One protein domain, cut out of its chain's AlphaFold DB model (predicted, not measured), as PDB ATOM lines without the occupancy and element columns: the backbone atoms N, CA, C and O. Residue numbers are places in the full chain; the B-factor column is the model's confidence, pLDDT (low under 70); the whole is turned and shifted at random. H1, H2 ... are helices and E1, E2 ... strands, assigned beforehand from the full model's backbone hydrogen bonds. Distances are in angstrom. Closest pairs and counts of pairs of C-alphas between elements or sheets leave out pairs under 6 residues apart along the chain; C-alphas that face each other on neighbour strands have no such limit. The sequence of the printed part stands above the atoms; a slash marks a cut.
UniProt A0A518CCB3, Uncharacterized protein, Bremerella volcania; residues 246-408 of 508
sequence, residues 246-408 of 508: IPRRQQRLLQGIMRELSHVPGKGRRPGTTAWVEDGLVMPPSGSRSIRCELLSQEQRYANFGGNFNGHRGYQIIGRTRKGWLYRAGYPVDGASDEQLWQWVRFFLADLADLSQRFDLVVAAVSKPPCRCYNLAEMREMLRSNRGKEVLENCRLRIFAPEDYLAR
ATOM      1  N   ILE A 246     156.845 156.172 174.245       93.06
ATOM      2  CA  ILE A 246     157.254 154.906 173.621       93.06
ATOM      3  C   ILE A 246     156.136 153.879 173.865       93.06
ATOM      4  O   ILE A 246     155.852 153.566 175.024       93.06
ATOM      5  N   PRO A 247     155.476 153.345 172.819       92.44
ATOM      6  CA  PRO A 247     154.511 152.257 172.953       92.44
ATOM      7  C   PRO A 247     155.123 151.025 173.626       92.44
ATOM      8  O   PRO A 247     156.289 150.708 173.412       92.44
ATOM      9  N   ARG A 248     154.319 150.261 174.372       88.50
ATOM     10  CA  ARG A 248     154.794 149.071 175.103       88.50
ATOM     11  C   ARG A 248     155.532 148.065 174.208       88.50
ATOM     12  O   ARG A 248     156.525 147.488 174.635       88.50
ATOM     13  N   ARG A 249     155.081 147.883 172.963       92.00
ATOM     14  CA  ARG A 249     155.725 147.005 171.972       92.00
ATOM     15  C   ARG A 249     157.147 147.470 171.618       92.00
ATOM     16  O   ARG A 249     158.068 146.661 171.636       92.00
ATOM     17  N   GLN A 250     157.344 148.779 171.450       95.31
ATOM     18  CA  GLN A 250     158.659 149.391 171.243       95.31
ATOM     19  C   GLN A 250     159.538 149.324 172.501       95.31
ATOM     20  O   GLN A 250     160.725 149.043 172.392       95.31
ATOM     21  N   GLN A 251     158.974 149.501 173.704       92.94
ATOM     22  CA  GLN A 251     159.734 149.325 174.953       92.94
ATOM     23  C   GLN A 251     160.289 147.900 175.063       92.94
ATOM     24  O   GLN A 251     161.469 147.713 175.352       92.94
ATOM     25  N   ARG A 252     159.455 146.895 174.765       90.50
ATOM     26  CA  ARG A 252     159.849 145.480 174.759       90.50
ATOM     27  C   ARG A 252     160.875 145.163 173.686       90.50
ATOM     28  O   ARG A 252     161.820 144.431 173.961       90.50
ATOM     29  N   LEU A 253     160.718 145.734 172.494       95.06
ATOM     30  CA  LEU A 253     161.713 145.620 171.437       95.06
ATOM     31  C   LEU A 253     163.056 146.199 171.892       95.06
ATOM     32  O   LEU A 253     164.054 145.494 171.810       95.06
ATOM     33  N   LEU A 254     163.088 147.410 172.454       95.25
ATOM     34  CA  LEU A 254     164.323 148.017 172.961       95.25
ATOM     35  C   LEU A 254     164.961 147.182 174.080       95.25
ATOM     36  O   LEU A 254     166.170 146.972 174.091       95.25
ATOM     37  N   GLN A 255     164.158 146.638 174.995       91.31
ATOM     38  CA  GLN A 255     164.652 145.721 176.025       91.31
ATOM     39  C   GLN A 255     165.211 144.424 175.418       91.31
ATOM     40  O   GLN A 255     166.245 143.936 175.869       91.31
ATOM     41  N   GLY A 256     164.559 143.880 174.387       91.88
ATOM     42  CA  GLY A 256     165.046 142.740 173.614       91.88
ATOM     43  C   GLY A 256     166.380 143.041 172.931       91.88
ATOM     44  O   GLY A 256     167.307 142.251 173.050       91.88
ATOM     45  N   ILE A 257     166.517 144.212 172.303       94.38
ATOM     46  CA  ILE A 257     167.775 144.690 171.708       94.38
ATOM     47  C   ILE A 257     168.880 144.705 172.765       94.38
ATOM     48  O   ILE A 257     169.921 144.083 172.567       94.38
ATOM     49  N   MET A 258     168.627 145.321 173.922       92.38
ATOM     50  CA  MET A 258     169.615 145.433 175.000       92.38
ATOM     51  C   MET A 258     170.017 144.087 175.605       92.38
ATOM     52  O   MET A 258     171.168 143.908 175.996       92.38
ATOM     53  N   ARG A 259     169.104 143.109 175.638       88.06
ATOM     54  CA  ARG A 259     169.419 141.730 176.048       88.06
ATOM     55  C   ARG A 259     170.352 141.015 175.070       88.06
ATOM     56  O   ARG A 259     171.098 140.131 175.484       88.06
ATOM     57  N   GLU A 260     170.317 141.392 173.796       91.06
ATOM     58  CA  GLU A 260     171.166 140.821 172.746       91.06
ATOM     59  C   GLU A 260     172.457 141.613 172.508       91.06
ATOM     60  O   GLU A 260     173.151 141.358 171.513       91.06
ATOM     61  N   LEU A 261     172.803 142.540 173.415       90.06
ATOM     62  CA  LEU A 261     174.104 143.197 173.417       90.06
ATOM     63  C   LEU A 261     175.197 142.131 173.415       90.06
ATOM     64  O   LEU A 261     175.278 141.277 174.299       90.06
ATOM     65  N   SER A 262     176.008 142.169 172.366       81.12
ATOM     66  CA  SER A 262     177.095 141.232 172.162       81.12
ATOM     67  C   SER A 262     178.214 141.514 173.145       81.12
ATOM     68  O   SER A 262     178.657 142.652 173.276       81.12
ATOM     69  N   HIS A 263     178.719 140.467 173.782       82.88
ATOM     70  CA  HIS A 263     179.866 140.536 174.670       82.88
ATOM     71  C   HIS A 263     181.074 139.831 174.073       82.88
ATOM     72  O   HIS A 263     180.936 138.814 173.393       82.88
ATOM     73  N   VAL A 264     182.272 140.349 174.349       76.69
ATOM     74  CA  VAL A 264     183.499 139.726 173.849       76.69
ATOM     75  C   VAL A 264     183.669 138.337 174.485       76.69
ATOM     76  O   VAL A 264     183.719 138.240 175.716       76.69
ATOM     77  N   PRO A 265     183.783 137.255 173.693       65.94
ATOM     78  CA  PRO A 265     183.967 135.913 174.233       65.94
ATOM     79  C   PRO A 265     185.313 135.790 174.971       65.94
ATOM     80  O   PRO A 265     186.338 136.293 174.513       65.94
ATOM     81  N   GLY A 266     185.334 135.111 176.125       61.56
ATOM     82  CA  GLY A 266     186.584 134.801 176.832       61.56
ATOM     83  C   GLY A 266     186.404 134.204 178.231       61.56
ATOM     84  O   GLY A 266     185.589 134.676 179.027       61.56
ATOM     85  N   LYS A 267     187.203 133.177 178.567       54.06
ATOM     86  CA  LYS A 267     187.330 132.672 179.946       54.06
ATOM     87  C   LYS A 267     187.942 133.778 180.818       54.06
ATOM     88  O   LYS A 267     189.002 134.297 180.501       54.06
ATOM     89  N   GLY A 268     187.259 134.147 181.903       53.78
ATOM     90  CA  GLY A 268     187.774 135.109 182.890       53.78
ATOM     91  C   GLY A 268     187.498 136.591 182.608       53.78
ATOM     92  O   GLY A 268     187.836 137.414 183.450       53.78
ATOM     93  N   ARG A 269     186.849 136.952 181.493       55.22
ATOM     94  CA  ARG A 269     186.459 138.352 181.254       55.22
ATOM     95  C   ARG A 269     185.260 138.750 182.113       55.22
ATOM     96  O   ARG A 269     184.381 137.924 182.386       55.22
ATOM     97  N   ARG A 270     185.248 140.012 182.552       54.56
ATOM     98  CA  ARG A 270     184.135 140.581 183.318       54.56
ATOM     99  C   ARG A 270     182.858 140.515 182.466       54.56
ATOM    100  O   ARG A 270     182.901 140.897 181.295       54.56
ATOM    101  N   PRO A 271     181.735 140.024 183.017       52.97
ATOM    102  CA  PRO A 271     180.430 140.199 182.389       52.97
ATOM    103  C   PRO A 271     180.238 141.680 182.026       52.97
ATOM    104  O   PRO A 271     180.471 142.537 182.874       52.97
ATOM    105  N   GLY A 272     179.866 141.979 180.778       62.78
ATOM    106  CA  GLY A 272     179.530 143.345 180.356       62.78
ATOM    107  C   GLY A 272     180.476 144.025 179.363       62.78
ATOM    108  O   GLY A 272     180.147 145.109 178.901       62.78
ATOM    109  N   THR A 273     181.610 143.432 178.958       74.75
ATOM    110  CA  THR A 273     182.424 144.051 177.890       74.75
ATOM    111  C   THR A 273     181.722 143.923 176.539       74.75
ATOM    112  O   THR A 273     181.687 142.833 175.969       74.75
ATOM    113  N   THR A 274     181.174 145.030 176.039       83.50
ATOM    114  CA  THR A 274     180.565 145.151 174.708       83.50
ATOM    115  C   THR A 274     181.539 144.717 173.613       83.50
ATOM    116  O   THR A 274     182.703 145.121 173.605       83.50
ATOM    117  N   ALA A 275     181.071 143.875 172.694       86.81
ATOM    118  CA  ALA A 275     181.760 143.578 171.450       86.81
ATOM    119  C   ALA A 275     181.554 144.745 170.480       86.81
ATOM    120  O   ALA A 275     180.418 145.095 170.143       86.81
ATOM    121  N   TRP A 276     182.669 145.330 170.056       91.38
ATOM    122  CA  TRP A 276     182.706 146.458 169.139       91.38
ATOM    123  C   TRP A 276     182.871 145.971 167.701       91.38
ATOM    124  O   TRP A 276     183.595 145.011 167.440       91.38
ATOM    125  N   VAL A 277     182.179 146.637 166.786       93.56
ATOM    126  CA  VAL A 277     182.374 146.539 165.340       93.56
ATOM    127  C   VAL A 277     183.164 147.764 164.906       93.56
ATOM    128  O   VAL A 277     182.809 148.886 165.265       93.56
ATOM    129  N   GLU A 278     184.232 147.524 164.155       93.88
ATOM    130  CA  GLU A 278     185.191 148.522 163.681       93.88
ATOM    131  C   GLU A 278     185.305 148.393 162.149       93.88
ATOM    132  O   GLU A 278     184.970 147.340 161.589       93.88
ATOM    133  N   ASP A 279     185.688 149.473 161.464       93.69
ATOM    134  CA  ASP A 279     185.875 149.540 160.002       93.69
ATOM    135  C   ASP A 279     184.648 149.125 159.161       93.69
ATOM    136  O   ASP A 279     184.763 148.712 158.001       93.69
ATOM    137  N   GLY A 280     183.451 149.169 159.756       95.00
ATOM    138  CA  GLY A 280     182.214 148.680 159.142       95.00
ATOM    139  C   GLY A 280     182.226 147.180 158.806       95.00
ATOM    140  O   GLY A 280     181.456 146.733 157.952       95.00
ATOM    141  N   LEU A 281     183.095 146.379 159.436       95.50
ATOM    142  CA  LEU A 281     183.240 144.954 159.137       95.50
ATOM    143  C   LEU A 281     182.283 144.091 159.958       95.50
ATOM    144  O   LEU A 281     182.288 144.090 161.187       95.50
ATOM    145  N   VAL A 282     181.491 143.272 159.272       94.31
ATOM    146  CA  VAL A 282     180.486 142.413 159.898       94.31
ATOM    147  C   VAL A 282     180.668 140.958 159.464       94.31
ATOM    148  O   VAL A 282     180.959 140.663 158.308       94.31
ATOM    149  N   MET A 283     180.477 140.002 160.376       92.44
ATOM    150  CA  MET A 283     180.570 138.572 160.035       92.44
ATOM    151  C   MET A 283     179.438 138.172 159.077       92.44
ATOM    152  O   MET A 283     178.315 138.562 159.320       92.44
ATOM    153  N   PRO A 284     179.596 137.385 158.017       91.62
ATOM    154  CA  PRO A 284     178.442 136.883 157.261       91.62
ATOM    155  C   PRO A 284     177.686 135.776 158.034       91.62
ATOM    156  O   PRO A 284     178.237 135.185 158.969       91.62
ATOM    157  N   PRO A 285     176.430 135.438 157.671       88.69
ATOM    158  CA  PRO A 285     175.678 134.342 158.297       88.69
ATOM    159  C   PRO A 285     176.392 132.981 158.254       88.69
ATOM    160  O   PRO A 285     176.249 132.178 159.179       88.69
ATOM    161  N   SER A 286     177.175 132.736 157.198       88.31
ATOM    162  CA  SER A 286     178.027 131.550 157.025       88.31
ATOM    163  C   SER A 286     179.125 131.446 158.087       88.31
ATOM    164  O   SER A 286     179.579 130.346 158.389       88.31
ATOM    165  N   GLY A 287     179.539 132.570 158.682       85.94
ATOM    166  CA  GLY A 287     180.721 132.643 159.538       85.94
ATOM    167  C   GLY A 287     182.048 132.643 158.778       85.94
ATOM    168  O   GLY A 287     183.077 132.423 159.405       85.94
ATOM    169  N   SER A 288     182.028 132.861 157.458       87.62
ATOM    170  CA  SER A 288     183.233 133.063 156.641       87.62
ATOM    171  C   SER A 288     183.887 134.430 156.919       87.62
ATOM    172  O   SER A 288     183.504 135.118 157.865       87.62
ATOM    173  N   ARG A 289     184.868 134.835 156.098       90.44
ATOM    174  CA  ARG A 289     185.549 136.141 156.190       90.44
ATOM    175  C   ARG A 289     184.544 137.290 156.355       90.44
ATOM    176  O   ARG A 289     183.531 137.314 155.654       90.44
ATOM    177  N   SER A 290     184.840 138.219 157.268       93.75
ATOM    178  CA  SER A 290     184.056 139.439 157.473       93.75
ATOM    179  C   SER A 290     183.840 140.177 156.155       93.75
ATOM    180  O   SER A 290     184.747 140.263 155.327       93.75
ATOM    181  N   ILE A 291     182.639 140.713 155.979       95.19
ATOM    182  CA  ILE A 291     182.259 141.532 154.831       95.19
ATOM    183  C   ILE A 291     182.112 142.983 155.279       95.19
ATOM    184  O   ILE A 291     181.819 143.251 156.445       95.19
ATOM    185  N   ARG A 292     182.274 143.918 154.348       97.00
ATOM    186  CA  ARG A 292     181.989 145.329 154.599       97.00
ATOM    187  C   ARG A 292     180.476 145.560 154.572       97.00
ATOM    188  O   ARG A 292     179.804 145.152 153.630       97.00
ATOM    189  N   CYS A 293     179.949 146.185 155.618       97.38
ATOM    190  CA  CYS A 293     178.577 146.667 155.679       97.38
ATOM    191  C   CYS A 293     178.577 148.156 155.339       97.38
ATOM    192  O   CYS A 293     178.999 148.969 156.153       97.38
ATOM    193  N   GLU A 294     178.079 148.514 154.159       97.44
ATOM    194  CA  GLU A 294     178.035 149.905 153.672       97.44
ATOM    195  C   GLU A 294     177.164 150.830 154.537       97.44
ATOM    196  O   GLU A 294     177.261 152.046 154.440       97.44
ATOM    197  N   LEU A 295     176.329 150.259 155.410       97.75
ATOM    198  CA  LEU A 295     175.481 151.010 156.336       97.75
ATOM    199  C   LEU A 295     176.237 151.510 157.577       97.75
ATOM    200  O   LEU A 295     175.673 152.280 158.349       97.75
ATOM    201  N   LEU A 296     177.463 151.037 157.813       97.81
ATOM    202  CA  LEU A 296     178.284 151.422 158.961       97.81
ATOM    203  C   LEU A 296     179.432 152.318 158.497       97.81
ATOM    204  O   LEU A 296     180.135 151.981 157.543       97.81
ATOM    205  N   SER A 297     179.649 153.433 159.198       96.88
ATOM    206  CA  SER A 297     180.812 154.286 158.946       96.88
ATOM    207  C   SER A 297     182.105 153.543 159.287       96.88
ATOM    208  O   SER A 297     182.177 152.813 160.275       96.88
ATOM    209  N   GLN A 298     183.143 153.745 158.476       94.88
ATOM    210  CA  GLN A 298     184.476 153.185 158.732       94.88
ATOM    211  C   GLN A 298     185.188 153.908 159.883       94.88
ATOM    212  O   GLN A 298     186.023 153.317 160.552       94.88
ATOM    213  N   GLU A 299     184.828 155.162 160.139       94.06
ATOM    214  CA  GLU A 299     185.473 156.011 161.147       94.06
ATOM    215  C   GLU A 299     184.849 155.852 162.539       94.06
ATOM    216  O   GLU A 299     185.361 156.377 163.527       94.06
ATOM    217  N   GLN A 300     183.728 155.132 162.632       94.69
ATOM    218  CA  GLN A 300     182.953 155.005 163.856       94.69
ATOM    219  C   GLN A 300     182.961 153.571 164.379       94.69
ATOM    220  O   GLN A 300     182.849 152.596 163.637       94.69
ATOM    221  N   ARG A 301     183.044 153.450 165.705       94.62
ATOM    222  CA  ARG A 301     182.923 152.177 166.415       94.62
ATOM    223  C   ARG A 301     181.474 151.966 166.820       94.62
ATOM    224  O   ARG A 301     180.825 152.883 167.327       94.62
ATOM    225  N   TYR A 302     180.985 150.746 166.632       96.94
ATOM    226  CA  TYR A 302     179.593 150.407 166.905       96.94
ATOM    227  C   TYR A 302     179.464 149.285 167.929       96.94
ATOM    228  O   TYR A 302     180.106 148.239 167.815       96.94
ATOM    229  N   ALA A 303     178.590 149.471 168.915       94.75
ATOM    230  CA  ALA A 303     178.098 148.389 169.752       94.75
ATOM    231  C   ALA A 303     177.216 147.469 168.902       94.75
ATOM    232  O   ALA A 303     176.343 147.940 168.175       94.75
ATOM    233  N   ASN A 304     177.426 146.156 168.997       94.38
ATOM    234  CA  ASN A 304     176.643 145.177 168.248       94.38
ATOM    235  C   ASN A 304     175.579 144.513 169.131       94.38
ATOM    236  O   ASN A 304     175.902 143.861 170.122       94.38
ATOM    237  N   PHE A 305     174.318 144.582 168.722       94.12
ATOM    238  CA  PHE A 305     173.198 143.852 169.314       94.12
ATOM    239  C   PHE A 305     172.838 142.659 168.422       94.12
ATOM    240  O   PHE A 305     171.764 142.584 167.833       94.12
ATOM    241  N   GLY A 306     173.796 141.750 168.235       86.44
ATOM    242  CA  GLY A 306     173.698 140.604 167.325       86.44
ATOM    243  C   GLY A 306     173.621 139.241 168.017       86.44
ATOM    244  O   GLY A 306     173.688 138.217 167.329       86.44
ATOM    245  N   GLY A 307     173.509 139.212 169.348       79.12
ATOM    246  CA  GLY A 307     173.441 137.983 170.133       79.12
ATOM    247  C   GLY A 307     174.779 137.413 170.604       79.12
ATOM    248  O   GLY A 307     175.805 137.494 169.927       79.12
ATOM    249  N   ASN A 308     174.735 136.757 171.767       65.88
ATOM    250  CA  ASN A 308     175.920 136.319 172.517       65.88
ATOM    251  C   ASN A 308     176.462 134.920 172.166       65.88
ATOM    252  O   ASN A 308     177.548 134.564 172.614       65.88
ATOM    253  N   PHE A 309     175.744 134.113 171.376       60.59
ATOM    254  CA  PHE A 309     176.025 132.667 171.295       60.59
ATOM    255  C   PHE A 309     176.695 132.175 170.003       60.59
ATOM    256  O   PHE A 309     177.250 131.085 170.006       60.59
ATOM    257  N   ASN A 310     176.700 132.953 168.911       65.69
ATOM    258  CA  ASN A 310     177.133 132.466 167.589       65.69
ATOM    259  C   ASN A 310     178.124 133.403 166.880       65.69
ATOM    260  O   ASN A 310     177.956 133.684 165.696       65.69
ATOM    261  N   GLY A 311     179.122 133.937 167.590       70.62
ATOM    262  CA  GLY A 311     180.129 134.820 166.979       70.62
ATOM    263  C   GLY A 311     179.511 136.054 166.315       70.62
ATOM    264  O   GLY A 311     179.884 136.415 165.203       70.62
ATOM    265  N   HIS A 312     178.504 136.645 166.968       81.19
ATOM    266  CA  HIS A 312     177.890 137.913 166.561       81.19
ATOM    267  C   HIS A 312     177.216 137.899 165.177       81.19
ATOM    268  O   HIS A 312     177.065 138.933 164.525       81.19
ATOM    269  N   ARG A 313     176.775 136.718 164.720       87.62
ATOM    270  CA  ARG A 313     176.143 136.528 163.404       87.62
ATOM    271  C   ARG A 313     174.733 137.119 163.280       87.62
ATOM    272  O   ARG A 313     174.208 137.149 162.166       87.62
ATOM    273  N   GLY A 314     174.118 137.617 164.350       91.94
ATOM    274  CA  GLY A 314     172.731 138.087 164.330       91.94
ATOM    275  C   GLY A 314     171.705 136.952 164.333       91.94
ATOM    276  O   GLY A 314     172.031 135.757 164.285       91.94
ATOM    277  N   TYR A 315     170.429 137.328 164.339       95.25
ATOM    278  CA  TYR A 315     169.300 136.396 164.345       95.25
ATOM    279  C   TYR A 315     168.439 136.565 163.097       95.25
ATOM    280  O   TYR A 315     168.339 137.648 162.533       95.25
ATOM    281  N   GLN A 316     167.806 135.481 162.653       96.44
ATOM    282  CA  GLN A 316     166.700 135.595 161.697       96.44
ATOM    283  C   GLN A 316     165.533 136.326 162.372       96.44
ATOM    284  O   GLN A 316     165.399 136.260 163.597       96.44
ATOM    285  N   ILE A 317     164.674 136.983 161.589       97.06
ATOM    286  CA  ILE A 317     163.520 137.706 162.141       97.06
ATOM    287  C   ILE A 317     162.563 136.730 162.848       97.06
ATOM    288  O   ILE A 317     162.298 136.886 164.039       97.06
ATOM    289  N   ILE A 318     162.122 135.678 162.149       96.50
ATOM    290  CA  ILE A 318     161.280 134.607 162.715       96.50
ATOM    291  C   ILE A 318     162.160 133.498 163.314       96.50
ATOM    292  O   ILE A 318     162.019 133.130 164.478       96.50
ATOM    293  N   GLY A 319     163.140 133.019 162.543       94.75
ATOM    294  CA  GLY A 319     164.006 131.899 162.918       94.75
ATOM    295  C   GLY A 319     163.344 130.534 162.727       94.75
ATOM    296  O   GLY A 319     162.148 130.382 162.939       94.75
ATOM    297  N   ARG A 320     164.137 129.518 162.361       93.75
ATOM    298  CA  ARG A 320     163.633 128.151 162.087       93.75
ATOM    299  C   ARG A 320     162.828 127.544 163.240       93.75
ATOM    300  O   ARG A 320     161.842 126.865 163.013       93.75
ATOM    301  N   THR A 321     163.245 127.804 164.477       93.56
ATOM    302  CA  THR A 321     162.572 127.329 165.698       93.56
ATOM    303  C   THR A 321     161.611 128.366 166.278       93.56
ATOM    304  O   THR A 321     161.266 128.282 167.450       93.56
ATOM    305  N   ARG A 322     161.267 129.406 165.504       94.44
ATOM    306  CA  ARG A 322     160.538 130.608 165.945       94.44
ATOM    307  C   ARG A 322     161.218 131.403 167.067       94.44
ATOM    308  O   ARG A 322     160.655 132.365 167.561       94.44
ATOM    309  N   LYS A 323     162.466 131.075 167.427       92.56
ATOM    310  CA  LYS A 323     163.277 131.764 168.457       92.56
ATOM    311  C   LYS A 323     164.176 132.879 167.886       92.56
ATOM    312  O   LYS A 323     165.299 133.088 168.357       92.56
ATOM    313  N   GLY A 324     163.720 133.542 166.818       94.44
ATOM    314  CA  GLY A 324     164.384 134.683 166.178       94.44
ATOM    315  C   GLY A 324     164.189 136.010 166.920       94.44
ATOM    316  O   GLY A 324     163.901 136.035 168.117       94.44
ATOM    317  N   TRP A 325     164.344 137.127 166.207       95.69
ATOM    318  CA  TRP A 325     164.158 138.472 166.768       95.69
ATOM    319  C   TRP A 325     162.750 138.734 167.293       95.69
ATOM    320  O   TRP A 325     162.626 139.363 168.341       95.69
ATOM    321  N   LEU A 326     161.706 138.231 166.627       95.81
ATOM    322  CA  LEU A 326     160.329 138.400 167.101       95.81
ATOM    323  C   LEU A 326     160.153 137.841 168.520       95.81
ATOM    324  O   LEU A 326     159.684 138.551 169.408       95.81
ATOM    325  N   TYR A 327     160.609 136.609 168.754       93.50
ATOM    326  CA  TYR A 327     160.578 135.978 170.075       93.50
ATOM    327  C   TYR A 327     161.377 136.772 171.111       93.50
ATOM    328  O   TYR A 327     160.891 137.042 172.206       93.50
ATOM    329  N   ARG A 328     162.593 137.205 170.756       90.56
ATOM    330  CA  ARG A 328     163.484 137.958 171.660       90.56
ATOM    331  C   ARG A 328     162.931 139.329 172.037       90.56
ATOM    332  O   ARG A 328     163.106 139.768 173.169       90.56
ATOM    333  N   ALA A 329     162.215 139.970 171.116       92.06
ATOM    334  CA  ALA A 329     161.477 141.205 171.356       92.06
ATOM    335  C   ALA A 329     160.116 140.973 172.052       92.06
ATOM    336  O   ALA A 329     159.413 141.928 172.384       92.06
ATOM    337  N   GLY A 330     159.737 139.716 172.304       90.88
ATOM    338  CA  GLY A 330     158.531 139.345 173.039       90.88
ATOM    339  C   GLY A 330     157.232 139.395 172.233       90.88
ATOM    340  O   GLY A 330     156.165 139.512 172.836       90.88
ATOM    341  N   TYR A 331     157.311 139.327 170.901       93.31
ATOM    342  CA  TYR A 331     156.143 139.190 170.028       93.31
ATOM    343  C   TYR A 331     155.519 137.789 170.177       93.31
ATOM    344  O   TYR A 331     156.248 136.823 170.424       93.31
ATOM    345  N   PRO A 332     154.190 137.645 170.015       92.75
ATOM    346  CA  PRO A 332     153.495 136.373 170.213       92.75
ATOM    347  C   PRO A 332     153.672 135.454 168.993       92.75
ATOM    348  O   PRO A 332     152.846 135.426 168.084       92.75
ATOM    349  N   VAL A 333     154.792 134.729 168.954       93.69
ATOM    350  CA  VAL A 333     155.145 133.805 167.856       93.69
ATOM    351  C   VAL A 333     154.716 132.356 168.103       93.69
ATOM    352  O   VAL A 333     154.589 131.571 167.156       93.69
ATOM    353  N   ASP A 334     154.495 131.992 169.365       92.06
ATOM    354  CA  ASP A 334     154.075 130.649 169.756       92.06
ATOM    355  C   ASP A 334     152.607 130.443 169.364       92.06
ATOM    356  O   ASP A 334     151.748 131.263 169.680       92.06
ATOM    357  N   GLY A 335     152.323 129.378 168.612       93.62
ATOM    358  CA  GLY A 335     150.979 129.088 168.095       93.62
ATOM    359  C   GLY A 335     150.493 129.995 166.955       93.62
ATOM    360  O   GLY A 335     149.419 129.750 166.417       93.62
ATOM    361  N   ALA A 336     151.265 131.007 166.541       95.81
ATOM    362  CA  ALA A 336     150.896 131.862 165.413       95.81
ATOM    363  C   ALA A 336     150.917 131.085 164.079       95.81
ATOM    364  O   ALA A 336     151.835 130.298 163.822       95.81
ATOM    365  N   SER A 337     149.927 131.332 163.220       97.12
ATOM    366  CA  SER A 337     149.947 130.922 161.807       97.12
ATOM    367  C   SER A 337     150.993 131.712 161.013       97.12
ATOM    368  O   SER A 337     151.468 132.758 161.463       97.12
ATOM    369  N   ASP A 338     151.342 131.252 159.812       96.12
ATOM    370  CA  ASP A 338     152.331 131.936 158.967       96.12
ATOM    371  C   ASP A 338     151.878 133.348 158.565       96.12
ATOM    372  O   ASP A 338     152.676 134.286 158.563       96.12
ATOM    373  N   GLU A 339     150.582 133.542 158.312       96.88
ATOM    374  CA  GLU A 339     150.015 134.864 158.036       96.88
ATOM    375  C   GLU A 339     150.164 135.810 159.239       96.88
ATOM    376  O   GLU A 339     150.650 136.937 159.095       96.88
ATOM    377  N   GLN A 340     149.838 135.329 160.444       97.06
ATOM    378  CA  GLN A 340     150.024 136.087 161.685       97.06
ATOM    379  C   GLN A 340     151.504 136.397 161.941       97.06
ATOM    380  O   GLN A 340     151.833 137.510 162.350       97.06
ATOM    381  N   LEU A 341     152.418 135.459 161.668       97.06
ATOM    382  CA  LEU A 341     153.858 135.696 161.791       97.06
ATOM    383  C   LEU A 341     154.308 136.844 160.886       97.06
ATOM    384  O   LEU A 341     154.983 137.757 161.358       97.06
ATOM    385  N   TRP A 342     153.897 136.860 159.619       97.75
ATOM    386  CA  TRP A 342     154.240 137.950 158.703       97.75
ATOM    387  C   TRP A 342     153.579 139.280 159.074       97.75
ATOM    388  O   TRP A 342     154.175 140.341 158.864       97.75
ATOM    389  N   GLN A 343     152.396 139.250 159.689       97.31
ATOM    390  CA  GLN A 343     151.809 140.436 160.305       97.31
ATOM    391  C   GLN A 343     152.687 140.958 161.457       97.31
ATOM    392  O   GLN A 343     152.969 142.157 161.520       97.31
ATOM    393  N   TRP A 344     153.201 140.075 162.319       97.12
ATOM    394  CA  TRP A 344     154.144 140.457 163.374       97.12
ATOM    395  C   TRP A 344     155.471 140.974 162.825       97.12
ATOM    396  O   TRP A 344     155.989 141.948 163.365       97.12
ATOM    397  N   VAL A 345     155.986 140.412 161.726       98.00
ATOM    398  CA  VAL A 345     157.174 140.947 161.038       98.00
ATOM    399  C   VAL A 345     156.945 142.394 160.593       98.00
ATOM    400  O   VAL A 345     157.814 143.239 160.808       98.00
ATOM    401  N   ARG A 346     155.774 142.714 160.021       98.25
ATOM    402  CA  ARG A 346     155.431 144.091 159.620       98.25
ATOM    403  C   ARG A 346     155.446 145.046 160.812       98.25
ATOM    404  O   ARG A 346     156.066 146.104 160.728       98.25
ATOM    405  N   PHE A 347     154.808 144.669 161.921       97.50
ATOM    406  CA  PHE A 347     154.809 145.488 163.137       97.50
ATOM    407  C   PHE A 347     156.207 145.641 163.739       97.50
ATOM    408  O   PHE A 347     156.572 146.740 164.145       97.50
ATOM    409  N   PHE A 348     156.998 144.570 163.744       97.88
ATOM    410  CA  PHE A 348     158.373 144.579 164.227       97.88
ATOM    411  C   PHE A 348     159.266 145.526 163.430       97.88
ATOM    412  O   PHE A 348     159.956 146.344 164.030       97.88
ATOM    413  N   LEU A 349     159.238 145.463 162.096       98.38
ATOM    414  CA  LEU A 349     160.066 146.338 161.262       98.38
ATOM    415  C   LEU A 349     159.615 147.805 161.329       98.38
ATOM    416  O   LEU A 349     160.454 148.696 161.222       98.38
ATOM    417  N   ALA A 350     158.321 148.067 161.538       98.19
ATOM    418  CA  ALA A 350     157.819 149.419 161.782       98.19
ATOM    419  C   ALA A 350     158.304 149.970 163.134       98.19
ATOM    420  O   ALA A 350     158.882 151.050 163.186       98.19
ATOM    421  N   ASP A 351     158.152 149.199 164.213       98.00
ATOM    422  CA  ASP A 351     158.635 149.583 165.542       98.00
ATOM    423  C   ASP A 351     160.151 149.777 165.580       98.00
ATOM    424  O   ASP A 351     160.649 150.694 166.231       98.00
ATOM    425  N   LEU A 352     160.892 148.915 164.880       98.12
ATOM    426  CA  LEU A 352     162.339 149.022 164.777       98.12
ATOM    427  C   LEU A 352     162.758 150.284 164.013       98.12
ATOM    428  O   LEU A 352     163.798 150.845 164.335       98.12
ATOM    429  N   ALA A 353     161.954 150.754 163.054       98.38
ATOM    430  CA  ALA A 353     162.235 151.985 162.315       98.38
ATOM    431  C   ALA A 353     162.066 153.212 163.204       98.38
ATOM    432  O   ALA A 353     162.957 154.059 163.258       98.38
ATOM    433  N   ASP A 354     160.982 153.245 163.974       97.62
ATOM    434  CA  ASP A 354     160.745 154.299 164.957       97.62
ATOM    435  C   ASP A 354     161.855 154.341 166.015       97.62
ATOM    436  O   ASP A 354     162.343 155.415 166.371       97.62
ATOM    437  N   LEU A 355     162.272 153.177 166.532       97.75
ATOM    438  CA  LEU A 355     163.366 153.100 167.501       97.75
ATOM    439  C   LEU A 355     164.709 153.484 166.879       97.75
ATOM    440  O   LEU A 355     165.473 154.199 167.518       97.75
ATOM    441  N   SER A 356     164.984 153.043 165.650       97.94
ATOM    442  CA  SER A 356     166.216 153.361 164.925       97.94
ATOM    443  C   SER A 356     166.399 154.863 164.767       97.94
ATOM    444  O   SER A 356     167.463 155.373 165.101       97.94
ATOM    445  N   GLN A 357     165.337 155.585 164.406       97.19
ATOM    446  CA  GLN A 357     165.375 157.042 164.336       97.19
ATOM    447  C   GLN A 357     165.578 157.699 165.712       97.19
ATOM    448  O   GLN A 357     166.330 158.659 165.835       97.19
ATOM    449  N   ARG A 358     164.892 157.217 166.760       96.81
ATOM    450  CA  ARG A 358     164.947 157.836 168.101       96.81
ATOM    451  C   ARG A 358     166.277 157.626 168.815       96.81
ATOM    452  O   ARG A 358     166.685 158.489 169.585       96.81
ATOM    453  N   PHE A 359     166.888 156.466 168.607       96.94
ATOM    454  CA  PHE A 359     168.039 155.982 169.364       96.94
ATOM    455  C   PHE A 359     169.297 155.835 168.504       96.94
ATOM    456  O   PHE A 359     170.268 155.233 168.960       96.94
ATOM    457  N   ASP A 360     169.282 156.390 167.289       97.44
ATOM    458  CA  ASP A 360     170.410 156.369 166.352       97.44
ATOM    459  C   ASP A 360     170.932 154.939 166.116       97.44
ATOM    460  O   ASP A 360     172.123 154.642 166.208       97.44
ATOM    461  N   LEU A 361     169.995 154.004 165.906       98.25
ATOM    462  CA  LEU A 361     170.339 152.608 165.648       98.25
ATOM    463  C   LEU A 361     170.575 152.413 164.158       98.25
ATOM    464  O   LEU A 361     169.696 152.719 163.352       98.25
ATOM    465  N   VAL A 362     171.676 151.765 163.796       98.44
ATOM    466  CA  VAL A 362     171.868 151.246 162.441       98.44
ATOM    467  C   VAL A 362     171.371 149.809 162.387       98.44
ATOM    468  O   VAL A 362     171.779 148.957 163.174       98.44
ATOM    469  N   VAL A 363     170.475 149.517 161.448       98.31
ATOM    470  CA  VAL A 363     169.852 148.198 161.310       98.31
ATOM    471  C   VAL A 363     170.246 147.591 159.971       98.31
ATOM    472  O   VAL A 363     169.977 148.177 158.924       98.31
ATOM    473  N   ALA A 364     170.839 146.397 160.007       97.94
ATOM    474  CA  ALA A 364     171.291 145.691 158.813       97.94
ATOM    475  C   ALA A 364     170.830 144.230 158.813       97.94
ATOM    476  O   ALA A 364     171.086 143.483 159.760       97.94
ATOM    477  N   ALA A 365     170.195 143.794 157.729       97.75
ATOM    478  CA  ALA A 365     169.953 142.384 157.449       97.75
ATOM    479  C   ALA A 365     170.998 141.852 156.470       97.75
ATOM    480  O   ALA A 365     171.085 142.322 155.343       97.75
ATOM    481  N   VAL A 366     171.775 140.856 156.890       96.88
ATOM    482  CA  VAL A 366     172.830 140.260 156.062       96.88
ATOM    483  C   VAL A 366     172.325 138.965 155.427       96.88
ATOM    484  O   VAL A 366     171.948 138.038 156.154       96.88
ATOM    485  N   SER A 367     172.319 138.883 154.094       95.75
ATOM    486  CA  SER A 367     171.943 137.666 153.360       95.75
ATOM    487  C   SER A 367     173.037 136.603 153.363       95.75
ATOM    488  O   SER A 367     174.205 136.852 153.667       95.75
ATOM    489  N   LYS A 368     172.648 135.381 152.988       92.56
ATOM    490  CA  LYS A 368     173.592 134.342 152.551       92.56
ATOM    491  C   LYS A 368     174.282 134.752 151.234       92.56
ATOM    492  O   LYS A 368     173.782 135.660 150.572       92.56
ATOM    493  N   PRO A 369     175.397 134.093 150.855       88.38
ATOM    494  CA  PRO A 369     176.118 134.367 149.612       88.38
ATOM    495  C   PRO A 369     175.215 134.451 148.360       88.38
ATOM    496  O   PRO A 369     174.357 133.579 148.209       88.38
ATOM    497  N   PRO A 370     175.414 135.451 147.472       90.81
ATOM    498  CA  PRO A 370     176.336 136.581 147.629       90.81
ATOM    499  C   PRO A 370     175.888 137.485 148.788       90.81
ATOM    500  O   PRO A 370     174.726 137.878 148.884       90.81
ATOM    501  N   CYS A 371     176.802 137.750 149.727       92.94
ATOM    502  CA  CYS A 371     176.440 138.430 150.964       92.94
ATOM    503  C   CYS A 371     176.149 139.901 150.663       92.94
ATOM    504  O   CYS A 371     177.040 140.623 150.225       92.94
ATOM    505  N   ARG A 372     174.921 140.335 150.938       96.25
ATOM    506  CA  ARG A 372     174.477 141.725 150.835       96.25
ATOM    507  C   ARG A 372     173.907 142.173 152.173       96.25
ATOM    508  O   ARG A 372     173.290 141.378 152.885       96.25
ATOM    509  N   CYS A 373     174.123 143.440 152.503       97.56
ATOM    510  CA  CYS A 373     173.480 144.093 153.635       97.56
ATOM    511  C   CYS A 373     172.257 144.865 153.132       97.56
ATOM    512  O   CYS A 373     172.378 145.643 152.191       97.56
ATOM    513  N   TYR A 374     171.105 144.640 153.755       98.31
ATOM    514  CA  TYR A 374     169.875 145.378 153.492       98.31
ATOM    515  C   TYR A 374     169.558 146.303 154.659       98.31
ATOM    516  O   TYR A 374     169.595 145.874 155.819       98.31
ATOM    517  N   ASN A 375     169.218 147.548 154.354       98.38
ATOM    518  CA  ASN A 375     168.747 148.507 155.341       98.38
ATOM    519  C   ASN A 375     167.264 148.278 155.678       98.38
ATOM    520  O   ASN A 375     166.568 147.438 155.100       98.38
ATOM    521  N   LEU A 376     166.761 149.030 156.654       98.25
ATOM    522  CA  LEU A 376     165.403 148.852 157.154       98.25
ATOM    523  C   LEU A 376     164.304 149.253 156.158       98.25
ATOM    524  O   LEU A 376     163.230 148.652 156.173       98.25
ATOM    525  N   ALA A 377     164.563 150.222 155.278       98.50
ATOM    526  CA  ALA A 377     163.622 150.603 154.229       98.50
ATOM    527  C   ALA A 377     163.488 149.485 153.180       98.50
ATOM    528  O   ALA A 377     162.371 149.064 152.879       98.50
ATOM    529  N   GLU A 378     164.610 148.926 152.716       98.56
ATOM    530  CA  GLU A 378     164.636 147.780 151.800       98.56
ATOM    531  C   GLU A 378     163.930 146.558 152.407       98.56
ATOM    532  O   GLU A 378     163.117 145.913 151.746       98.56
ATOM    533  N   MET A 379     164.166 146.260 153.690       98.62
ATOM    534  CA  MET A 379     163.476 145.159 154.372       98.62
ATOM    535  C   MET A 379     161.958 145.348 154.424       98.62
ATOM    536  O   MET A 379     161.210 144.381 154.290       98.62
ATOM    537  N   ARG A 380     161.477 146.580 154.621       98.44
ATOM    538  CA  ARG A 380     160.037 146.878 154.605       98.44
ATOM    539  C   ARG A 380     159.447 146.736 153.205       98.44
ATOM    540  O   ARG A 380     158.331 146.238 153.083       98.44
ATOM    541  N   GLU A 381     160.197 147.113 152.174       98.38
ATOM    542  CA  GLU A 381     159.813 146.915 150.774       98.38
ATOM    543  C   GLU A 381     159.655 145.427 150.437       98.38
ATOM    544  O   GLU A 381     158.654 145.009 149.855       98.38
ATOM    545  N   MET A 382     160.593 144.597 150.897       98.50
ATOM    546  CA  MET A 382     160.572 143.147 150.680       98.50
ATOM    547  C   MET A 382     159.304 142.461 151.209       98.50
ATOM    548  O   MET A 382     158.911 141.423 150.681       98.50
ATOM    549  N   LEU A 383     158.608 143.040 152.193       98.19
ATOM    550  CA  LEU A 383     157.348 142.493 152.716       98.19
ATOM    551  C   LEU A 383     156.179 142.548 151.723       98.19
ATOM    552  O   LEU A 383     155.134 141.940 151.992       98.19
ATOM    553  N   ARG A 384     156.324 143.283 150.613       97.88
ATOM    554  CA  ARG A 384     155.291 143.434 149.577       97.88
ATOM    555  C   ARG A 384     155.222 142.260 148.602       97.88
ATOM    556  O   ARG A 384     154.213 142.120 147.922       97.88
ATOM    557  N   SER A 385     156.242 141.402 148.546       98.31
ATOM    558  CA  SER A 385     156.285 140.254 147.630       98.31
ATOM    559  C   SER A 385     156.693 138.963 148.342       98.31
ATOM    560  O   SER A 385     157.394 138.993 149.351       98.31
ATOM    561  N   ASN A 386     156.284 137.809 147.805       97.94
ATOM    562  CA  ASN A 386     156.682 136.508 148.360       97.94
ATOM    563  C   ASN A 386     158.192 136.266 148.212       97.94
ATOM    564  O   ASN A 386     158.842 135.869 149.173       97.94
ATOM    565  N   ARG A 387     158.780 136.645 147.072       97.88
ATOM    566  CA  ARG A 387     160.235 136.587 146.866       97.88
ATOM    567  C   ARG A 387     161.004 137.426 147.893       97.88
ATOM    568  O   ARG A 387     162.029 136.992 148.405       97.88
ATOM    569  N   GLY A 388     160.526 138.630 148.213       97.88
ATOM    570  CA  GLY A 388     161.152 139.468 149.238       97.88
ATOM    571  C   GLY A 388     161.070 138.841 150.633       97.88
ATOM    572  O   GLY A 388     162.054 138.845 151.371       97.88
ATOM    573  N   LYS A 389     159.933 138.226 150.974       98.12
ATOM    574  CA  LYS A 389     159.775 137.454 152.215       98.12
ATOM    575  C   LYS A 389     160.768 136.287 152.303       98.12
ATOM    576  O   LYS A 389     161.447 136.165 153.319       98.12
ATOM    577  N   GLU A 390     160.935 135.506 151.236       97.00
ATOM    578  CA  GLU A 390     161.927 134.416 151.168       97.00
ATOM    579  C   GLU A 390     163.368 134.920 151.377       97.00
ATOM    580  O   GLU A 390     164.184 134.274 152.046       97.00
ATOM    581  N   VAL A 391     163.698 136.105 150.846       96.88
ATOM    582  CA  VAL A 391     164.994 136.756 151.102       96.88
ATOM    583  C   VAL A 391     165.138 137.092 152.588       96.88
ATOM    584  O   VAL A 391     166.144 136.725 153.197       96.88
ATOM    585  N   LEU A 392     164.129 137.721 153.201       97.50
ATOM    586  CA  LEU A 392     164.144 138.078 154.626       97.50
ATOM    587  C   LEU A 392     164.282 136.863 155.549       97.50
ATOM    588  O   LEU A 392     165.003 136.929 156.545       97.50
ATOM    589  N   GLU A 393     163.640 135.743 155.220       96.44
ATOM    590  CA  GLU A 393     163.778 134.490 155.970       96.44
ATOM    591  C   GLU A 393     165.215 133.966 155.961       96.44
ATOM    592  O   GLU A 393     165.682 133.375 156.940       96.44
ATOM    593  N   ASN A 394     165.948 134.207 154.875       95.44
ATOM    594  CA  ASN A 394     167.339 133.801 154.728       95.44
ATOM    595  C   ASN A 394     168.347 134.826 155.268       95.44
ATOM    596  O   ASN A 394     169.536 134.502 155.372       95.44
ATOM    597  N   CYS A 395     167.892 136.013 155.665       96.62
ATOM    598  CA  CYS A 395     168.725 137.057 156.244       96.62
ATOM    599  C   CYS A 395     168.933 136.892 157.757       96.62
ATOM    600  O   CYS A 395     168.100 136.361 158.496       96.62
ATOM    601  N   ARG A 396     170.065 137.405 158.244       96.44
ATOM    602  CA  ARG A 396     170.333 137.606 159.674       96.44
ATOM    603  C   ARG A 396     170.327 139.097 159.972       96.44
ATOM    604  O   ARG A 396     171.194 139.822 159.497       96.44
ATOM    605  N   LEU A 397     169.364 139.534 160.769       97.31
ATOM    606  CA  LEU A 397     169.237 140.907 161.225       97.31
ATOM    607  C   LEU A 397     170.212 141.187 162.371       97.31
ATOM    608  O   LEU A 397     170.367 140.370 163.291       97.31
ATOM    609  N   ARG A 398     170.827 142.364 162.311       96.00
ATOM    610  CA  ARG A 398     171.685 142.957 163.333       96.00
ATOM    611  C   ARG A 398     171.292 144.396 163.550       96.00
ATOM    612  O   ARG A 398     170.805 145.067 162.640       96.00
ATOM    613  N   ILE A 399     171.522 144.831 164.772       97.69
ATOM    614  CA  ILE A 399     171.249 146.181 165.216       97.69
ATOM    615  C   ILE A 399     172.554 146.682 165.813       97.69
ATOM    616  O   ILE A 399     173.233 145.948 166.532       97.69
ATOM    617  N   PHE A 400     172.916 147.906 165.475       97.75
ATOM    618  CA  PHE A 400     174.134 148.559 165.905       97.75
ATOM    619  C   PHE A 400     173.780 149.912 166.511       97.75
ATOM    620  O   PHE A 400     172.792 150.522 166.111       97.75
ATOM    621  N   ALA A 401     174.582 150.382 167.457       97.62
ATOM    622  CA  ALA A 401     174.502 151.748 167.969       97.62
ATOM    623  C   ALA A 401     175.922 152.315 168.102       97.62
ATOM    624  O   ALA A 401     176.860 151.526 168.247       97.62
ATOM    625  N   PRO A 402     176.109 153.638 168.026       96.94
ATOM    626  CA  PRO A 402     177.434 154.249 168.139       96.94
ATOM    627  C   PRO A 402     178.074 153.997 169.517       96.94
ATOM    628  O   PRO A 402     177.384 153.636 170.468       96.94
ATOM    629  N   GLU A 403     179.395 154.159 169.649       94.06
ATOM    630  CA  GLU A 403     180.131 153.895 170.905       94.06
ATOM    631  C   GLU A 403     179.551 154.607 172.140       94.06
ATOM    632  O   GLU A 403     179.517 154.034 173.229       94.06
ATOM    633  N   ASP A 404     179.015 155.808 171.953       93.06
ATOM    634  CA  ASP A 404     178.433 156.683 172.969       93.06
ATOM    635  C   ASP A 404     176.908 156.510 173.145       93.06
ATOM    636  O   ASP A 404     176.253 157.346 173.776       93.06
ATOM    637  N   TYR A 405     176.314 155.427 172.623       95.00
ATOM    638  CA  TYR A 405     174.857 155.243 172.604       95.00
ATOM    639  C   TYR A 405     174.185 155.373 173.981       95.00
ATOM    640  O   TYR A 405     173.115 155.966 174.076       95.00
ATOM    641  N   LEU A 406     174.799 154.873 175.061       94.00
ATOM    642  CA  LEU A 406     174.218 154.947 176.410       94.00
ATOM    643  C   LEU A 406     174.036 156.396 176.870       94.00
ATOM    644  O   LEU A 406     172.967 156.744 177.377       94.00
ATOM    645  N   ALA A 407     175.040 157.243 176.630       92.31
ATOM    646  CA  ALA A 407     174.983 158.667 176.937       92.31
ATOM    647  C   ALA A 407     173.910 159.364 176.090       92.31
ATOM    648  O   ALA A 407     173.060 160.072 176.630       92.31
ATOM    649  N   ARG A 408     173.863 159.082 174.778       95.56
ATOM    650  CA  ARG A 408     172.835 159.633 173.875       95.56
ATOM    651  C   ARG A 408     171.422 159.264 174.316       95.56
ATOM    652  O   ARG A 408     170.534 160.113 174.349       95.56
TER     653      ARG A 408
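Overview. This is residues 246 to 408 of the 508 residues of an uncharacterized protein of Bremerella volcania (UniProt A0A518CCB3). A small sheet of three strands, E1, E3 and E2, sits in the middle, with the long helix H3 and helices H1, H2, H4 and H5 gathered at one side and the long loop of residues 260 to 301 at the E1 side, where residues 276 to 277 pair with E1. The printed part has 163 residues, with six named helices and three named strands in the order H1 E1 H2 H3 E2 H4 H5 E3 H6. The sheet is antiparallel; the class is mixed, with under half of the residues in named elements. The whole is compact, radius of gyration of the C-alphas 15.1 A, spanning 43 by 36 by 31 A.

Along the chain. E1 is residues 302 to 305, E3 396 to 402, 20.0 A long, and E2 362 to 366. H3 is residues 338 to 359, 30.5 A. H1, 248 to 259, begins at C-alpha 248 (154.794, 149.071, 175.103). H2 is 325 to 328, H4 376 to 382, H5 386 to 394; H6, 405 to 408, ends at C-alpha 408 (172.835, 159.633, 173.875).

Arrangement. Inner strand E3 is antiparallel to E1 (N 303 and O 401, 2.8 A) and E2 (N 364 and O 398, 3.0 A), within hydrogen-bond range. E1, H2 H3, E2 form a split strand-helix-strand unit, E3 between its strands, with a right-handed crossover. Residues 351 to 355 of H3 touch residues 249 to 254 of H1, about perpendicular at 77 degrees; the closest C-alphas, Gln 250 and Asp 351, are 5.7 A apart. Every O i to N i+4 pair is within range in H1, H3, H4 and H5; H2 and H6 are too short for one.

Size, cuts and confidence. The printed part has no cut. The links H1 to E1 and E1 to H2 are long. Residues 265 to 272 and 308 to 310 have pLDDT under 70.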